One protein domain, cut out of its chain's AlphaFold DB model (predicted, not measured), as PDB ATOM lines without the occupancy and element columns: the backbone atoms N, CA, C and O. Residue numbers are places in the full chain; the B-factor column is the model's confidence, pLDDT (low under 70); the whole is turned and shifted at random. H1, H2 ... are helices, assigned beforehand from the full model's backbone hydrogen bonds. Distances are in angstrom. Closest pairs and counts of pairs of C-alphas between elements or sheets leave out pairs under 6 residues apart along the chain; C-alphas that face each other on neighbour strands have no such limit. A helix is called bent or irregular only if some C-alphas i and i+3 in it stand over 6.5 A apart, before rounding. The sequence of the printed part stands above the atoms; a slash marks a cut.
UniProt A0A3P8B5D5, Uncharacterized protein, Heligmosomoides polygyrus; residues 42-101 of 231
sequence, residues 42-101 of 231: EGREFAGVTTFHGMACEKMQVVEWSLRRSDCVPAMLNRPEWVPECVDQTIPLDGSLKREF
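AT A GLANCE: This is residues 42 to 101 of the 231 residues of an uncharacterized protein of Heligmosomoides polygyrus (UniProt A0A3P8B5D5). One long helix, H2, is the core of this flat domain, and a long unnamed stretch, residues 71 to 96, swings out on one side of it and then passes round the end of H2 where Ser 70 lies. It comes back on the other side, where the small helix H3 meets residues 61 to 65 of H2, while beyond the opposite end of H2 a tail, residues 42 to 51, sticks out with the small helix H1 in it. The printed part has 60 residues with three named helices, in the order H1, H2, H3, and no named strand; the class is all helix, though the helices hold 26 of the 60 residues. The whole is only just loose, close to compact, with a radius of gyration of the C-alphas of 13.0 A, and spans 37 by 29 by 15 A.

HOW THE PARTS SIT: H2, residues 54 to 70, is the longest helix. H3, residues 97 to 100, touches H2, which meets it with residues 61 to 65 alone; the closest C-alphas of the two helices are those of Gln 61 and Leu 97, 7.2 A apart. Their centres are 10.3 A apart. H1, residues 43 to 47, touches no helix: it is apart from H2 and apart from H3. Residues 42 to 51, of which 43 to 47 belong to H1, stand free. In H1 and H2 every O i to N i+4 pair is within hydrogen-bond range; H3, with 4 residues, is too short for such a pair, and its one O i to N i+3 pair is within range.

IN THESE COORDINATES: H2 has 17 residues and measures 24.3 A from its first to its last C-alpha, from C-alpha 54 at (-30.977, 50.962, 122.611) to C-alpha 70 at (-47.594, 65.537, 132.666). H1 has 5 residues and begins with C-alpha 43 at (-38.283, 37.391, 117.028); its first and last C-alphas are 6.0 A apart. H3 has 4 residues and ends with C-alpha 100 at (-31.848, 62.266, 134.255), 5.4 A from its first C-alpha. No helix is bent.

THE WHOLE: The two C-alphas farthest apart are those of Glu 42 and Asp 88, at 37.2 A. Without the residues that stand free, the body has 50 residues and spans 28 by 22 by 16 A. The printed part has no cut. The link from H1 to H2, 6 residues, is short, and the link from H2 to H3, 26 residues, is long. The mean pLDDT of the printed part of this model is 71.8; residues 42 to 55 and 88 to 95 are under 70, and the mean in H1 is 43.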
ATOM      1  N   GLU A  42     -40.118  35.281 113.957       44.44
ATOM      2  CA  GLU A  42     -39.420  34.384 114.898       44.44
ATOM      3  C   GLU A  42     -38.826  35.159 116.101       44.44
ATOM      4  O   GLU A  42     -38.595  34.619 117.181       44.44
ATOM      5  N   GLY A  43     -38.648  36.477 115.950       45.75
ATOM      6  CA  GLY A  43     -38.283  37.391 117.028       45.75
ATOM      7  C   GLY A  43     -39.430  37.738 117.984       45.75
ATOM      8  O   GLY A  43     -39.148  38.225 119.075       45.75
ATOM      9  N   ARG A  44     -40.708  37.484 117.646       45.25
ATOM     10  CA  ARG A  44     -41.840  37.737 118.567       45.25
ATOM     11  C   ARG A  44     -41.802  36.825 119.789       45.25
ATOM     12  O   ARG A  44     -42.134  37.270 120.883       45.25
ATOM     13  N   GLU A  45     -41.362  35.586 119.608       42.91
ATOM     14  CA  GLU A  45     -41.272  34.586 120.678       42.91
ATOM     15  C   GLU A  45     -40.182  34.959 121.698       42.91
ATOM     16  O   GLU A  45     -40.366  34.791 122.902       42.91
ATOM     17  N   PHE A  46     -39.097  35.589 121.233       41.06
ATOM     18  CA  PHE A  46     -38.036  36.122 122.091       41.06
ATOM     19  C   PHE A  46     -38.275  37.561 122.570       41.06
ATOM     20  O   PHE A  46     -37.721  37.937 123.597       41.06
ATOM     21  N   ALA A  47     -39.130  38.349 121.909       42.34
ATOM     22  CA  ALA A  47     -39.561  39.673 122.380       42.34
ATOM     23  C   ALA A  47     -40.518  39.610 123.590       42.34
ATOM     24  O   ALA A  47     -40.752  40.627 124.241       42.34
ATOM     25  N   GLY A  48     -41.039  38.420 123.922       38.16
ATOM     26  CA  GLY A  48     -41.675  38.147 125.216       38.16
ATOM     27  C   GLY A  48     -40.694  38.203 126.397       38.16
ATOM     28  O   GLY A  48     -41.107  38.446 127.530       38.16
ATOM     29  N   VAL A  49     -39.389  38.055 126.138       41.41
ATOM     30  CA  VAL A  49     -38.332  38.512 127.045       41.41
ATOM     31  C   VAL A  49     -38.023  39.956 126.666       41.41
ATOM     32  O   VAL A  49     -37.769  40.250 125.503       41.41
ATOM     33  N   THR A  50     -38.036  40.869 127.637       43.19
ATOM     34  CA  THR A  50     -37.837  42.310 127.418       43.19
ATOM     35  C   THR A  50     -36.435  42.612 126.875       43.19
ATOM     36  O   THR A  50     -35.506  42.914 127.628       43.19
ATOM     37  N   THR A  51     -36.260  42.524 125.557       52.31
ATOM     38  CA  THR A  51     -34.994  42.794 124.878       52.31
ATOM     39  C   THR A  51     -34.737  44.294 124.869       52.31
ATOM     40  O   THR A  51     -35.273  45.057 124.068       52.31
ATOM     41  N   PHE A  52     -33.887  44.726 125.800       51.75
ATOM     42  CA  PHE A  52     -33.501  46.120 126.004       51.75
ATOM     43  C   PHE A  52     -32.582  46.608 124.869       51.75
ATOM     44  O   PHE A  52     -31.377  46.778 125.025       51.75
ATOM     45  N   HIS A  53     -33.141  46.771 123.672       61.84
ATOM     46  CA  HIS A  53     -32.457  47.398 122.545       61.84
ATOM     47  C   HIS A  53     -32.327  48.906 122.801       61.84
ATOM     48  O   HIS A  53     -33.225  49.508 123.386       61.84
ATOM     49  N   GLY A  54     -31.242  49.539 122.337       60.47
ATOM     50  CA  GLY A  54     -30.977  50.962 122.611       60.47
ATOM     51  C   GLY A  54     -32.155  51.880 122.255       60.47
ATOM     52  O   GLY A  54     -32.581  52.683 123.078       60.47
ATOM     53  N   MET A  55     -32.780  51.654 121.093       66.69
ATOM     54  CA  MET A  55     -33.987  52.376 120.660       66.69
ATOM     55  C   MET A  55     -35.213  52.143 121.560       66.69
ATOM     56  O   MET A  55     -36.081  53.007 121.635       66.69
ATOM     57  N   ALA A  56     -35.325  50.990 122.225       77.31
ATOM     58  CA  ALA A  56     -36.391  50.739 123.196       77.31
ATOM     59  C   ALA A  56     -36.127  51.502 124.503       77.31
ATOM     60  O   ALA A  56     -37.056  52.080 125.061       77.31
ATOM     61  N   CYS A  57     -34.864  51.579 124.939       81.38
ATOM     62  CA  CYS A  57     -34.476  52.395 126.087       81.38
ATOM     63  C   CYS A  57     -34.734  53.888 125.839       81.38
ATOM     64  O   CYS A  57     -35.393  54.523 126.654       81.38
ATOM     65  N   GLU A  58     -34.305  54.442 124.699       80.25
ATOM     66  CA  GLU A  58     -34.534  55.861 124.375       80.25
ATOM     67  C   GLU A  58     -36.033  56.196 124.270       80.25
ATOM     68  O   GLU A  58     -36.485  57.217 124.787       80.25
ATOM     69  N   LYS A  59     -36.849  55.294 123.705       81.62
ATOM     70  CA  LYS A  59     -38.316  55.421 123.747       81.62
ATOM     71  C   LYS A  59     -38.859  55.407 125.178       81.62
ATOM     72  O   LYS A  59     -39.753  56.189 125.495       81.62
ATOM     73  N   MET A  60     -38.319  54.556 126.047       81.81
ATOM     74  CA  MET A  60     -38.752  54.451 127.441       81.81
ATOM     75  C   MET A  60     -38.316  55.653 128.296       81.81
ATOM     76  O   MET A  60     -39.090  56.063 129.155       81.81
ATOM     77  N   GLN A  61     -37.171  56.291 128.008       85.56
ATOM     78  CA  GLN A  61     -36.791  57.591 128.596       85.56
ATOM     79  C   GLN A  61     -37.864  58.654 128.323       85.56
ATOM     80  O   GLN A  61     -38.271  59.373 129.232       85.56
ATOM     81  N   VAL A  62     -38.333  58.747 127.071       83.94
ATOM     82  CA  VAL A  62     -39.371  59.711 126.670       83.94
ATOM     83  C   VAL A  62     -40.699  59.405 127.368       83.94
ATOM     84  O   VAL A  62     -41.329  60.326 127.881       83.94
ATOM     85  N   VAL A  63     -41.096  58.128 127.458       83.75
ATOM     86  CA  VAL A  63     -42.287  57.711 128.224       83.75
ATOM     87  C   VAL A  63     -42.169  58.110 129.695       83.75
ATOM     88  O   VAL A  63     -43.081  58.742 130.222       83.75
ATOM     89  N   GLU A  64     -41.068  57.770 130.369       85.56
ATOM     90  CA  GLU A  64     -40.915  58.046 131.801       85.56
ATOM     91  C   GLU A  64     -40.875  59.556 132.089       85.56
ATOM     92  O   GLU A  64     -41.493  60.018 133.050       85.56
ATOM     93  N   TRP A  65     -40.226  60.337 131.222       86.44
ATOM     94  CA  TRP A  65     -40.209  61.794 131.313       86.44
ATOM     95  C   TRP A  65     -41.603  62.410 131.114       86.44
ATOM     96  O   TRP A  65     -42.040  63.187 131.965       86.44
ATOM     97  N   SER A  66     -42.339  62.038 130.057       85.38
ATOM     98  CA  SER A  66     -43.693  62.564 129.799       85.38
ATOM     99  C   SER A  66     -44.696  62.161 130.884       85.38
ATOM    100  O   SER A  66     -45.538  62.979 131.270       85.38
ATOM    101  N   LEU A  67     -44.567  60.957 131.452       86.44
ATOM    102  CA  LEU A  67     -45.355  60.539 132.611       86.44
ATOM    103  C   LEU A  67     -45.022  61.399 133.838       86.44
ATOM    104  O   LEU A  67     -45.911  62.066 134.357       86.44
ATOM    105  N   ARG A  68     -43.750  61.495 134.258       86.12
ATOM    106  CA  ARG A  68     -43.364  62.307 135.434       86.12
ATOM    107  C   ARG A  68     -43.704  63.795 135.303       86.12
ATOM    108  O   ARG A  68     -43.847  64.473 136.320       86.12
ATOM    109  N   ARG A  69     -43.749  64.331 134.080       85.12
ATOM    110  CA  ARG A  69     -43.968  65.762 133.829       85.12
ATOM    111  C   ARG A  69     -45.442  66.141 133.690       85.12
ATOM    112  O   ARG A  69     -45.779  67.297 133.941       85.12
ATOM    113  N   SER A  70     -46.282  65.209 133.244       84.38
ATOM    114  CA  SER A  70     -47.594  65.537 132.666       84.38
ATOM    115  C   SER A  70     -48.605  64.386 132.611       84.38
ATOM    116  O   SER A  70     -49.664  64.563 132.014       84.38
ATOM    117  N   ASP A  71     -48.294  63.223 133.194       87.81
ATOM    118  CA  ASP A  71     -49.172  62.042 133.257       87.81
ATOM    119  C   ASP A  71     -49.741  61.586 131.892       87.81
ATOM    120  O   ASP A  71     -50.809  60.978 131.813       87.81
ATOM    121  N   CYS A  72     -49.015  61.856 130.799       87.69
ATOM    122  CA  CYS A  72     -49.419  61.556 129.425       87.69
ATOM    123  C   CYS A  72     -48.336  60.781 128.661       87.69
ATOM    124  O   CYS A  72     -47.172  60.742 129.063       87.69
ATOM    125  N   VAL A  73     -48.714  60.169 127.533       87.00
ATOM    126  CA  VAL A  73     -47.796  59.471 126.616       87.00
ATOM    127  C   VAL A  73     -47.918  60.044 125.194       87.00
ATOM    128  O   VAL A  73     -49.039  60.251 124.724       87.00
ATOM    129  N   PRO A  74     -46.802  60.303 124.479       83.31
ATOM    130  CA  PRO A  74     -46.842  60.772 123.091       83.31
ATOM    131  C   PRO A  74     -47.469  59.762 122.119       83.31
ATOM    132  O   PRO A  74     -47.189  58.566 122.190       83.31
ATOM    133  N   ALA A  75     -48.227  60.261 121.137       79.38
ATOM    134  CA  ALA A  75     -48.960  59.470 120.138       79.38
ATOM    135  C   ALA A  75     -48.115  58.447 119.350       79.38
ATOM    136  O   ALA A  75     -48.616  57.417 118.911       79.38
ATOM    137  N   MET A  76     -46.821  58.726 119.159       72.75
ATOM    138  CA  MET A  76     -45.904  57.895 118.362       72.75
ATOM    139  C   MET A  76     -45.394  56.640 119.095       72.75
ATOM    140  O   MET A  76     -44.531  55.920 118.587       72.75
ATOM    141  N   LEU A  77     -45.894  56.383 120.303       73.69
ATOM    142  CA  LEU A  77     -45.539  55.246 121.143       73.69
ATOM    143  C   LEU A  77     -46.787  54.394 121.383       73.69
ATOM    144  O   LEU A  77     -47.864  54.930 121.633       73.69
ATOM    145  N   ASN A  78     -46.646  53.065 121.324       70.44
ATOM    146  CA  ASN A  78     -47.758  52.139 121.562       70.44
ATOM    147  C   ASN A  78     -48.303  52.326 122.986       70.44
ATOM    148  O   ASN A  78     -47.726  51.847 123.963       70.44
ATOM    149  N   ARG A  79     -49.419  53.047 123.074       72.38
ATOM    150  CA  ARG A  79     -50.067  53.483 124.307       72.38
ATOM    151  C   ARG A  79     -51.097  52.447 124.762       72.38
ATOM    152  O   ARG A  79     -51.898  52.006 123.938       72.38
ATOM    153  N   PRO A  80     -51.163  52.084 126.053       73.94
ATOM    154  CA  PRO A  80     -52.328  51.387 126.570       73.94
ATOM    155  C   PRO A  80     -53.537  52.339 126.620       73.94
ATOM    156  O   PRO A  80     -53.407  53.552 126.795       73.94
ATOM    157  N   GLU A  81     -54.739  51.786 126.482       77.06
ATOM    158  CA  GLU A  81     -55.964  52.556 126.215       77.06
ATOM    159  C   GLU A  81     -56.327  53.577 127.318       77.06
ATOM    160  O   GLU A  81     -57.010  54.560 127.051       77.06
ATOM    161  N   TRP A  82     -55.792  53.420 128.535       81.38
ATOM    162  CA  TRP A  82     -56.126  54.212 129.728       81.38
ATOM    163  C   TRP A  82     -55.245  55.448 130.020       81.38
ATOM    164  O   TRP A  82     -55.614  56.234 130.889       81.38
ATOM    165  N   VAL A  83     -54.109  55.656 129.339       82.75
ATOM    166  CA  VAL A  83     -53.173  56.778 129.624       82.75
ATOM    167  C   VAL A  83     -53.406  57.941 128.655       82.75
ATOM    168  O   VAL A  83     -53.288  57.697 127.467       82.75
ATOM    169  N   PRO A  84     -53.702  59.190 129.057       84.75
ATOM    170  CA  PRO A  84     -54.005  60.261 128.100       84.75
ATOM    171  C   PRO A  84     -52.845  60.583 127.135       84.75
ATOM    172  O   PRO A  84     -51.668  60.371 127.429       84.75
ATOM    173  N   GLU A  85     -53.190  61.101 125.956       85.81
ATOM    174  CA  GLU A  85     -52.231  61.486 124.915       85.81
ATOM    175  C   GLU A  85     -51.693  62.902 125.159       85.81
ATOM    176  O   GLU A  85     -52.448  63.803 125.528       85.81
ATOM    177  N   CYS A  86     -50.390  63.110 124.959       83.44
ATOM    178  CA  CYS A  86     -49.782  64.432 125.110       83.44
ATOM    179  C   CYS A  86     -50.123  65.346 123.919       83.44
ATOM    180  O   CYS A  86     -49.580  65.168 122.831       83.44
ATOM    181  N   VAL A  87     -50.959  66.363 124.143       80.06
ATOM    182  CA  VAL A  87     -51.205  67.445 123.173       80.06
ATOM    183  C   VAL A  87     -50.043  68.446 123.220       80.06
ATOM    184  O   VAL A  87     -49.695  68.931 124.296       80.06
ATOM    185  N   ASP A  88     -49.444  68.735 122.062       66.19
ATOM    186  CA  ASP A  88     -48.429  69.778 121.829       66.19
ATOM    187  C   ASP A  88     -47.235  69.817 122.806       66.19
ATOM    188  O   ASP A  88     -46.761  70.882 123.208       66.19
ATOM    189  N   GLN A  89     -46.678  68.650 123.155       65.25
ATOM    190  CA  GLN A  89     -45.393  68.590 123.858       65.25
ATOM    191  C   GLN A  89     -44.202  68.513 122.904       65.25
ATOM    192  O   GLN A  89     -43.957  67.499 122.250       65.25
ATOM    193  N   THR A  90     -43.383  69.563 122.924       67.69
ATOM    194  CA  THR A  90     -42.009  69.519 122.425       67.69
ATOM    195  C   THR A  90     -41.166  68.627 123.338       67.69
ATOM    196  O   THR A  90     -40.681  69.050 124.388       67.69
ATOM    197  N   ILE A  91     -40.989  67.363 122.940       68.69
ATOM    198  CA  ILE A  91     -40.072  66.437 123.617       68.69
ATOM    199  C   ILE A  91     -38.671  67.077 123.619       68.69
ATOM    200  O   ILE A  91     -38.175  67.439 122.545       68.69
ATOM    201  N   PRO A  92     -38.003  67.222 124.780       66.31
ATOM    202  CA  PRO A  92     -36.654  67.760 124.827       66.31
ATOM    203  C   PRO A  92     -35.678  66.759 124.198       66.31
ATOM    204  O   PRO A  92     -35.212  65.824 124.842       66.31
ATOM    205  N   LEU A  93     -35.331  67.007 122.935       64.19
ATOM    206  CA  LEU A  93     -34.270  66.322 122.181       64.19
ATOM    207  C   LEU A  93     -32.852  66.606 122.729       64.19
ATOM    208  O   LEU A  93     -31.868  66.084 122.209       64.19
ATOM    209  N   ASP A  94     -32.737  67.439 123.766       65.69
ATOM    210  CA  ASP A  94     -31.477  67.853 124.378       65.69
ATOM    211  C   ASP A  94     -30.920  66.813 125.376       65.69
ATOM    212  O   ASP A  94     -31.644  66.071 126.046       65.69
ATOM    213  N   GLY A  95     -29.597  66.818 125.554       69.69
ATOM    214  CA  GLY A  95     -28.830  65.931 126.436       69.69
ATOM    215  C   GLY A  95     -29.107  66.088 127.939       69.69
ATOM    216  O   GLY A  95     -28.361  65.553 128.763       69.69
ATOM    217  N   SER A  96     -30.152  66.821 128.331       72.50
ATOM    218  CA  SER A  96     -30.719  66.769 129.681       72.50
ATOM    219  C   SER A  96     -31.407  65.423 129.945       72.50
ATOM    220  O   SER A  96     -31.181  64.827 130.995       72.50
ATOM    221  N   LEU A  97     -32.163  64.889 128.973       78.75
ATOM    222  CA  LEU A  97     -32.914  63.634 129.138       78.75
ATOM    223  C   LEU A  97     -31.979  62.454 129.458       78.75
ATOM    224  O   LEU A  97     -32.216  61.693 130.392       78.75
ATOM    225  N   LYS A  98     -30.847  62.369 128.744       78.44
ATOM    226  CA  LYS A  98     -29.820  61.327 128.929       78.44
ATOM    227  C   LYS A  98     -29.074  61.411 130.270       78.44
ATOM    228  O   LYS A  98     -28.419  60.443 130.644       78.44
ATOM    229  N   ARG A  99     -29.149  62.547 130.980       81.69
ATOM    230  CA  ARG A  99     -28.563  62.727 132.321       81.69
ATOM    231  C   ARG A  99     -29.527  62.341 133.438       81.69
ATOM    232  O   ARG A  99     -29.082  61.786 134.436       81.69
ATOM    233  N   GLU A 100     -30.817  62.624 133.272       82.56
ATOM    234  CA  GLU A 100     -31.848  62.266 134.255       82.56
ATOM    235  C   GLU A 100     -32.245  60.781 134.163       82.56
ATOM    236  O   GLU A 100     -32.486  60.141 135.185       82.56
ATOM    237  N   PHE A 101     -32.218  60.211 132.952       82.44
ATOM    238  CA  PHE A 101     -32.549  58.812 132.668       82.44
ATOM    239  C   PHE A 101     -31.430  58.162 131.836       82.44
ATOM    240  O   PHE A 101     -31.518  58.135 130.611       82.44
TER     241      PHE A 101